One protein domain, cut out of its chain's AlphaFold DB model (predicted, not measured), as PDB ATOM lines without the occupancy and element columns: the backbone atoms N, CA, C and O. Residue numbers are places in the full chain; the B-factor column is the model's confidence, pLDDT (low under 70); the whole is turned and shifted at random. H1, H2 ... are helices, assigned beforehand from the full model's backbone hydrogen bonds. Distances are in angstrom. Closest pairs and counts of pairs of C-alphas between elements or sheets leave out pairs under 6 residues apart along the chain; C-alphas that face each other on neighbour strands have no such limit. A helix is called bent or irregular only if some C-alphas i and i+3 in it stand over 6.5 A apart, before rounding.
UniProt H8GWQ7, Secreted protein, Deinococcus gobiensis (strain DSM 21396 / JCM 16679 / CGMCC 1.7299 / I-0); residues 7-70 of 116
ATOM      1  N   PHE A   7     -35.189  10.499  31.694       97.44
ATOM      2  CA  PHE A   7     -34.393   9.697  30.765       97.44
ATOM      3  C   PHE A   7     -32.878   9.920  30.930       97.44
ATOM      4  O   PHE A   7     -32.109   8.976  30.774       97.44
ATOM      5  N   ASP A   8     -32.446  11.131  31.298       97.00
ATOM      6  CA  ASP A   8     -31.031  11.431  31.564       97.00
ATOM      7  C   ASP A   8     -30.502  10.728  32.816       97.00
ATOM      8  O   ASP A   8     -29.331  10.363  32.839       97.00
ATOM      9  N   GLU A   9     -31.365  10.522  33.814       95.44
ATOM     10  CA  GLU A   9     -31.064   9.775  35.044       95.44
ATOM     11  C   GLU A   9     -31.032   8.255  34.797       95.44
ATOM     12  O   GLU A   9     -30.183   7.546  35.332       95.44
ATOM     13  N   ILE A  10     -31.954   7.736  33.974       96.50
ATOM     14  CA  ILE A  10     -32.162   6.287  33.807       96.50
ATOM     15  C   ILE A  10     -31.276   5.675  32.710       96.50
ATOM     16  O   ILE A  10     -30.777   4.565  32.889       96.50
ATOM     17  N   GLU A  11     -31.048   6.353  31.577       97.00
ATOM     18  CA  GLU A  11     -30.261   5.777  30.471       97.00
ATOM     19  C   GLU A  11     -28.802   5.421  30.855       97.00
ATOM     20  O   GLU A  11     -28.344   4.343  30.462       97.00
ATOM     21  N   PRO A  12     -28.057   6.223  31.653       96.50
ATOM     22  CA  PRO A  12     -26.700   5.876  32.093       96.50
ATOM     23  C   PRO A  12     -26.586   4.573  32.889       96.50
ATOM     24  O   PRO A  12     -25.542   3.929  32.827       96.50
ATOM     25  N   LEU A  13     -27.642   4.142  33.587       96.81
ATOM     26  CA  LEU A  13     -27.678   2.860  34.311       96.81
ATOM     27  C   LEU A  13     -27.539   1.657  33.351       96.81
ATOM     28  O   LEU A  13     -27.186   0.543  33.748       96.81
ATOM     29  N   GLY A  14     -27.785   1.885  32.056       96.62
ATOM     30  CA  GLY A  14     -27.517   0.943  30.978       96.62
ATOM     31  C   GLY A  14     -26.035   0.783  30.614       96.62
ATOM     32  O   GLY A  14     -25.706  -0.224  29.988       96.62
ATOM     33  N   ASP A  15     -25.133   1.690  30.997       97.44
ATOM     34  CA  ASP A  15     -23.703   1.602  30.665       97.44
ATOM     35  C   ASP A  15     -22.995   0.546  31.542       97.44
ATOM     36  O   ASP A  15     -23.107   0.610  32.769       97.44
ATOM     37  N   PRO A  16     -22.240  -0.415  30.969       97.62
ATOM     38  CA  PRO A  16     -21.494  -1.403  31.752       97.62
ATOM     39  C   PRO A  16     -20.602  -0.782  32.833       97.62
ATOM     40  O   PRO A  16     -20.572  -1.285  33.951       97.62
ATOM     41  N   ARG A  17     -19.965   0.365  32.556       96.44
ATOM     42  CA  ARG A  17     -19.064   1.051  33.497       96.44
ATOM     43  C   ARG A  17     -19.788   1.547  34.747       96.44
ATOM     44  O   ARG A  17     -19.182   1.575  35.810       96.44
ATOM     45  N   VAL A  18     -21.067   1.913  34.624       97.69
ATOM     46  CA  VAL A  18     -21.919   2.333  35.751       97.69
ATOM     47  C   VAL A  18     -22.369   1.129  36.579       97.69
ATOM     48  O   VAL A  18     -22.460   1.232  37.796       97.69
ATOM     49  N   ARG A  19     -22.598  -0.029  35.946       96.62
ATOM     50  CA  ARG A  19     -22.924  -1.275  36.664       96.62
ATOM     51  C   ARG A  19     -21.715  -1.856  37.396       96.62
ATOM     52  O   ARG A  19     -21.870  -2.372  38.498       96.62
ATOM     53  N   ASP A  20     -20.531  -1.753  36.794       97.50
ATOM     54  CA  ASP A  20     -19.265  -2.178  37.395       97.50
ATOM     55  C   ASP A  20     -18.796  -1.195  38.489       97.50
ATOM     56  O   ASP A  20     -18.137  -1.599  39.447       97.50
ATOM     57  N   ASN A  21     -19.127   0.098  38.359       96.19
ATOM     58  CA  ASN A  21     -18.847   1.138  39.349       96.19
ATOM     59  C   ASN A  21     -19.809   2.339  39.211       96.19
ATOM     60  O   ASN A  21     -19.651   3.189  38.330       96.19
ATOM     61  N   GLU A  22     -20.740   2.469  40.159       93.44
ATOM     62  CA  GLU A  22     -21.771   3.518  40.191       93.44
ATOM     63  C   GLU A  22     -21.204   4.952  40.156       93.44
ATOM     64  O   GLU A  22     -21.863   5.862  39.660       93.44
ATOM     65  N   ALA A  23     -19.944   5.172  40.559       89.88
ATOM     66  CA  ALA A  23     -19.294   6.484  40.470       89.88
ATOM     67  C   ALA A  23     -19.196   7.042  39.030       89.88
ATOM     68  O   ALA A  23     -19.051   8.252  38.852       89.88
ATOM     69  N   TYR A  24     -19.321   6.201  37.991       96.25
ATOM     70  CA  TYR A  24     -19.425   6.666  36.602       96.25
ATOM     71  C   TYR A  24     -20.757   7.365  36.279       96.25
ATOM     72  O   TYR A  24     -20.813   8.114  35.301       96.25
ATOM     73  N   LEU A  25     -21.811   7.175  37.084       96.75
ATOM     74  CA  LEU A  25     -23.131   7.771  36.853       96.75
ATOM     75  C   LEU A  25     -23.043   9.299  36.777       96.75
ATOM     76  O   LEU A  25     -23.486   9.888  35.793       96.75
ATOM     77  N   GLY A  26     -22.379   9.936  37.750       96.19
ATOM     78  CA  GLY A  26     -22.209  11.393  37.791       96.19
ATOM     79  C   GLY A  26     -21.443  11.964  36.589       96.19
ATOM     80  O   GLY A  26     -21.775  13.046  36.108       96.19
ATOM     81  N   LEU A  27     -20.466  11.225  36.043       96.94
ATOM     82  CA  LEU A  27     -19.725  11.627  34.838       96.94
ATOM     83  C   LEU A  27     -20.635  11.656  33.600       96.94
ATOM     84  O   LEU A  27     -20.649  12.638  32.853       96.94
ATOM     85  N   LEU A  28     -21.412  10.586  33.390       97.81
ATOM     86  CA  LEU A  28     -22.323  10.465  32.248       97.81
ATOM     87  C   LEU A  28     -23.517  11.422  32.368       97.81
ATOM     88  O   LEU A  28     -23.908  12.039  31.377       97.81
ATOM     89  N   LEU A  29     -24.061  11.584  33.574       97.75
ATOM     90  CA  LEU A  29     -25.162  12.496  33.874       97.75
ATOM     91  C   LEU A  29     -24.765  13.953  33.597       97.75
ATOM     92  O   LEU A  29     -25.441  14.633  32.824       97.75
ATOM     93  N   LEU A  30     -23.621  14.415  34.123       98.19
ATOM     94  CA  LEU A  30     -23.122  15.769  33.859       98.19
ATOM     95  C   LEU A  30     -22.833  16.006  32.367       98.19
ATOM     96  O   LEU A  30     -23.208  17.056  31.845       98.19
ATOM     97  N   SER A  31     -22.257  15.033  31.653       98.00
ATOM     98  CA  SER A  31     -22.028  15.123  30.198       98.00
ATOM     99  C   SER A  31     -23.320  15.386  29.399       98.00
ATOM    100  O   SER A  31     -23.304  16.130  28.419       98.00
ATOM    101  N   ARG A  32     -24.468  14.855  29.845       97.25
ATOM    102  CA  ARG A  32     -25.781  15.028  29.186       97.25
ATOM    103  C   ARG A  32     -26.428  16.391  29.421       97.25
ATOM    104  O   ARG A  32     -27.173  16.876  28.562       97.25
ATOM    105  N   VAL A  33     -26.201  16.991  30.590       97.94
ATOM    106  CA  VAL A  33     -26.913  18.199  31.058       97.94
ATOM    107  C   VAL A  33     -26.055  19.468  31.025       97.94
ATOM    108  O   VAL A  33     -26.587  20.585  30.985       97.94
ATOM    109  N   VAL A  34     -24.728  19.350  30.974       98.19
ATOM    110  CA  VAL A  34     -23.830  20.479  30.710       98.19
ATOM    111  C   VAL A  34     -23.836  20.780  29.206       98.19
ATOM    112  O   VAL A  34     -23.050  20.256  28.429       98.19
ATOM    113  N   VAL A  35     -24.754  21.662  28.797       97.50
ATOM    114  CA  VAL A  35     -24.970  22.084  27.393       97.50
ATOM    115  C   VAL A  35     -23.692  22.599  26.708       97.50
ATOM    116  O   VAL A  35     -23.512  22.390  25.511       97.50
ATOM    117  N   ARG A  36     -22.815  23.278  27.457       97.69
ATOM    118  CA  ARG A  36     -21.515  23.777  26.992       97.69
ATOM    119  C   ARG A  36     -20.544  23.919  28.162       97.69
ATOM    120  O   ARG A  36     -20.965  24.344  29.237       97.69
ATOM    121  N   LEU A  37     -19.264  23.640  27.924       97.31
ATOM    122  CA  LEU A  37     -18.159  23.921  28.840       97.31
ATOM    123  C   LEU A  37     -16.943  24.381  28.023       97.31
ATOM    124  O   LEU A  37     -16.348  23.590  27.295       97.31
ATOM    125  N   GLY A  38     -16.622  25.677  28.083       95.44
ATOM    126  CA  GLY A  38     -15.675  26.294  27.148       95.44
ATOM    127  C   GLY A  38     -16.119  26.099  25.693       95.44
ATOM    128  O   GLY A  38     -17.260  26.409  25.333       95.44
ATOM    129  N   ASP A  39     -15.228  25.544  24.874       96.44
ATOM    130  CA  ASP A  39     -15.485  25.237  23.463       96.44
ATOM    131  C   ASP A  39     -16.279  23.934  23.245       96.44
ATOM    132  O   ASP A  39     -16.850  23.732  22.171       96.44
ATOM    133  N   PHE A  40     -16.382  23.061  24.255       97.31
ATOM    134  CA  PHE A  40     -17.095  21.784  24.148       97.31
ATOM    135  C   PHE A  40     -18.615  21.983  24.209       97.31
ATOM    136  O   PHE A  40     -19.139  22.550  25.167       97.31
ATOM    137  N   SER A  41     -19.329  21.524  23.177       96.06
ATOM    138  CA  SER A  41     -20.789  21.621  23.029       96.06
ATOM    139  C   SER A  41     -21.253  20.660  21.913       96.06
ATOM    140  O   SER A  41     -21.224  21.067  20.749       96.06
ATOM    141  N   PRO A  42     -21.689  19.416  22.205       94.62
ATOM    142  CA  PRO A  42     -21.901  18.824  23.532       94.62
ATOM    143  C   PRO A  42     -20.596  18.593  24.307       94.62
ATOM    144  O   PRO A  42     -19.511  18.576  23.726       94.62
ATOM    145  N   VAL A  43     -20.702  18.413  25.626       97.94
ATOM    146  CA  VAL A  43     -19.552  18.149  26.501       97.94
ATOM    147  C   VAL A  43     -19.364  16.638  26.664       97.94
ATOM    148  O   VAL A  43     -20.237  15.991  27.244       97.94
ATOM    149  N   PRO A  44     -18.268  16.043  26.159       97.38
ATOM    150  CA  PRO A  44     -18.069  14.597  26.221       97.38
ATOM    151  C   PRO A  44     -17.686  14.134  27.644       97.38
ATOM    152  O   PRO A  44     -17.113  14.925  28.404       97.38
ATOM    153  N   PRO A  45     -17.954  12.867  28.024       96.69
ATOM    154  CA  PRO A  45     -17.649  12.349  29.362       96.69
ATOM    155  C   PRO A  45     -16.179  12.498  29.767       96.69
ATOM    156  O   PRO A  45     -15.882  12.754  30.929       96.69
ATOM    157  N   GLU A  46     -15.261  12.398  28.807       97.12
ATOM    158  CA  GLU A  46     -13.815  12.506  29.009       97.12
ATOM    159  C   GLU A  46     -13.403  13.915  29.470       97.12
ATOM    160  O   GLU A  46     -12.462  14.057  30.247       97.12
ATOM    161  N   VAL A  47     -14.137  14.955  29.053       98.12
ATOM    162  CA  VAL A  47     -13.916  16.337  29.513       98.12
ATOM    163  C   VAL A  47     -14.414  16.523  30.944       98.12
ATOM    164  O   VAL A  47     -13.746  17.200  31.717       98.12
ATOM    165  N   ILE A  48     -15.529  15.889  31.330       97.94
ATOM    166  CA  ILE A  48     -16.005  15.895  32.725       97.94
ATOM    167  C   ILE A  48     -15.046  15.102  33.631       97.94
ATOM    168  O   ILE A  48     -14.737  15.542  34.735       97.94
ATOM    169  N   ALA A  49     -14.534  13.963  33.156       96.88
ATOM    170  CA  ALA A  49     -13.578  13.127  33.885       96.88
ATOM    171  C   ALA A  49     -12.180  13.765  34.024       96.88
ATOM    172  O   ALA A  49     -11.440  13.416  34.940       96.88
ATOM    173  N   GLY A  50     -11.823  14.697  33.134       97.44
ATOM    174  CA  GLY A  50     -10.576  15.466  33.183       97.44
ATOM    175  C   GLY A  50     -10.606  16.711  34.079       97.44
ATOM    176  O   GLY A  50      -9.601  17.418  34.148       97.44
ATOM    177  N   LEU A  51     -11.730  17.012  34.739       98.00
ATOM    178  CA  LEU A  51     -11.856  18.162  35.641       98.00
ATOM    179  C   LEU A  51     -11.080  17.965  36.950       98.00
ATOM    180  O   LEU A  51     -10.936  16.848  37.451       98.00
ATOM    181  N   TYR A  52     -10.654  19.069  37.574       98.44
ATOM    182  CA  TYR A  52     -10.193  19.012  38.959       98.44
ATOM    183  C   TYR A  52     -11.351  18.616  39.885       98.44
ATOM    184  O   TYR A  52     -12.509  18.966  39.654       98.44
ATOM    185  N   THR A  53     -11.040  17.925  40.986       97.75
ATOM    186  CA  THR A  53     -12.043  17.421  41.942       97.75
ATOM    187  C   THR A  53     -12.973  18.521  42.470       97.75
ATOM    188  O   THR A  53     -14.154  18.265  42.686       97.75
ATOM    189  N   ALA A  54     -12.462  19.747  42.634       98.44
ATOM    190  CA  ALA A  54     -13.253  20.907  43.043       98.44
ATOM    191  C   ALA A  54     -14.278  21.338  41.975       98.44
ATOM    192  O   ALA A  54     -15.429  21.595  42.315       98.44
ATOM    193  N   ASP A  55     -13.893  21.350  40.696       98.44
ATOM    194  CA  ASP A  55     -14.772  21.743  39.587       98.44
ATOM    195  C   ASP A  55     -15.852  20.682  39.336       98.44
ATOM    196  O   ASP A  55     -17.023  21.010  39.140       98.44
ATOM    197  N   PHE A  56     -15.487  19.398  39.413       98.19
ATOM    198  CA  PHE A  56     -16.445  18.293  39.342       98.19
ATOM    199  C   PHE A  56     -17.441  18.332  40.514       98.19
ATOM    200  O   PHE A  56     -18.650  18.222  40.303       98.19
ATOM    201  N   ALA A  57     -16.964  18.561  41.744       97.81
ATOM    202  CA  ALA A  57     -17.830  18.731  42.912       97.81
ATOM    203  C   ALA A  57     -18.749  19.959  42.786       97.81
ATOM    204  O   ALA A  57     -19.930  19.868  43.120       97.81
ATOM    205  N   TYR A  58     -18.249  21.077  42.248       98.12
ATOM    206  CA  TYR A  58     -19.054  22.264  41.957       98.12
ATOM    207  C   TYR A  58     -20.157  21.974  40.928       98.12
ATOM    208  O   TYR A  58     -21.311  22.337  41.155       98.12
ATOM    209  N   LEU A  59     -19.849  21.266  39.834       98.12
ATOM    210  CA  LEU A  59     -20.855  20.891  38.836       98.12
ATOM    211  C   LEU A  59     -21.897  19.905  39.387       98.12
ATOM    212  O   LEU A  59     -23.069  20.044  39.044       98.12
ATOM    213  N   GLN A  60     -21.524  18.969  40.267       97.25
ATOM    214  CA  GLN A  60     -22.503  18.131  40.978       97.25
ATOM    215  C   GLN A  60     -23.370  18.947  41.955       97.25
ATOM    216  O   GLN A  60     -24.577  18.728  42.024       97.25
ATOM    217  N   GLY A  61     -22.797  19.922  42.666       97.06
ATOM    218  CA  GLY A  61     -23.557  20.838  43.523       97.06
ATOM    219  C   GLY A  61     -24.580  21.659  42.733       97.06
ATOM    220  O   GLY A  61     -25.758  21.674  43.079       97.06
ATOM    221  N   LEU A  62     -24.153  22.255  41.616       96.75
ATOM    222  CA  LEU A  62     -25.016  22.995  40.689       96.75
ATOM    223  C   LEU A  62     -26.090  22.101  40.044       96.75
ATOM    224  O   LEU A  62     -27.213  22.548  39.817       96.75
ATOM    225  N   TYR A  63     -25.767  20.836  39.758       96.94
ATOM    226  CA  TYR A  63     -26.740  19.856  39.276       96.94
ATOM    227  C   TYR A  63     -27.854  19.619  40.298       96.94
ATOM    228  O   TYR A  63     -29.035  19.676  39.949       96.94
ATOM    229  N   LEU A  64     -27.480  19.383  41.559       95.06
ATOM    230  CA  LEU A  64     -28.432  19.195  42.647       95.06
ATOM    231  C   LEU A  64     -29.258  20.463  42.875       95.06
ATOM    232  O   LEU A  64     -30.477  20.366  42.953       95.06
ATOM    233  N   GLU A  65     -28.645  21.647  42.910       94.94
ATOM    234  CA  GLU A  65     -29.359  22.923  43.057       94.94
ATOM    235  C   GLU A  65     -30.448  23.082  41.981       94.94
ATOM    236  O   GLU A  65     -31.627  23.222  42.308       94.94
ATOM    237  N   LEU A  66     -30.082  22.971  40.700       93.88
ATOM    238  CA  LEU A  66     -31.010  23.183  39.587       93.88
ATOM    239  C   LEU A  66     -32.147  22.154  39.529       93.88
ATOM    240  O   LEU A  66     -33.276  22.523  39.207       93.88
ATOM    241  N   ASN A  67     -31.875  20.882  39.834       92.44
ATOM    242  CA  ASN A  67     -32.870  19.812  39.706       92.44
ATOM    243  C   ASN A  67     -33.653  19.537  41.005       92.44
ATOM    244  O   ASN A  67     -34.723  18.935  40.944       92.44
ATOM    245  N   THR A  68     -33.188  20.018  42.167       86.38
ATOM    246  CA  THR A  68     -33.932  19.917  43.440       86.38
ATOM    247  C   THR A  68     -34.657  21.197  43.851       86.38
ATOM    248  O   THR A  68     -35.613  21.102  44.614       86.38
ATOM    249  N   ALA A  69     -34.322  22.380  43.315       62.34
ATOM    250  CA  ALA A  69     -34.990  23.638  43.685       62.34
ATOM    251  C   ALA A  69     -36.527  23.621  43.510       62.34
ATOM    252  O   ALA A  69     -37.235  24.334  44.221       62.34
ATOM    253  N   LEU A  70     -37.064  22.783  42.613       54.16
ATOM    254  CA  LEU A  70     -38.509  22.639  42.408       54.16
ATOM    255  C   LEU A  70     -39.222  21.814  43.506       54.16
ATOM    256  O   LEU A  70     -40.447  21.850  43.580       54.16
TER     257      LEU A  70
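AT A GLANCE: This is residues 7 to 70 of the 116 residues of the protein "Secreted protein" of Deinococcus gobiensis (strain DSM 21396 / JCM 16679 / CGMCC 1.7299 / I-0) (UniProt H8GWQ7). Helix H3 runs through the middle of a small all-helix domain, with H1 packed on it, H4 packed at its side and the long H5 crossing it steeply. The short H2 lies between H1 and H3 along the chain, farthest from the middle, and the end of H5, residues 64 to 70, sticks out. The printed part has 64 residues with five named helices, in the order H1 to H5, and no named strand. It is compact, with a radius of gyration of the C-alphas of 11.6 A and spans of 29 by 28 by 21 A.

HOW THE PARTS SIT: H1, residues 7 to 14, touches the hub H3, residues 24 to 33, closest at the C-alphas of Pro 12 and Leu 25, 6.2 A; they run opposite ways at a shallow tilt of 33 degrees, only just short of steep. H2, residues 16 to 20, and H3 only just touch, only at the corner, with 3 pairs of C-alphas within 8 A, closest Val 18 and Tyr 24, 5.1 A. H4, residues 45 to 49, touches H3, closest at the C-alphas of Ser 31 and Pro 45, 5.3 A. H5, residues 53 to 70, touches H3 with residues 59 to 63 alone, closest at the C-alphas of Gly 26 and Gln 60, 7.5 A, the same way at a steep tilt of 63 degrees. H1 and H5 are apart. Every O i to N i+4 pair is within hydrogen-bond range in H2, H3 and H4, against 13 of 14 in H5 and 1 of 4 in H1, where 3 of 5 O i to N i+3 pairs are.

IN THESE COORDINATES: H1 begins at C-alpha 7 (-34.393, 9.697, 30.765) and spans 11.1 A; H2 spans 6.1 A, H3 14.8 A and H4 6.1 A. H5 spans 27.0 A and ends at C-alpha 70 (-38.509, 22.639, 42.408). H1 and H5 are only just irregular: C-alphas 9 and 12 are 6.6 A apart, C-alphas 67 and 70 6.9 A.

THE WHOLE: The two C-alphas farthest apart, those of Asp 20 and Leu 70, are 31.8 A apart. The printed part has no cut. The link from H3 to H4 is long, with 11 residues. Residues 69 to 70 are under 70 in pLDDT.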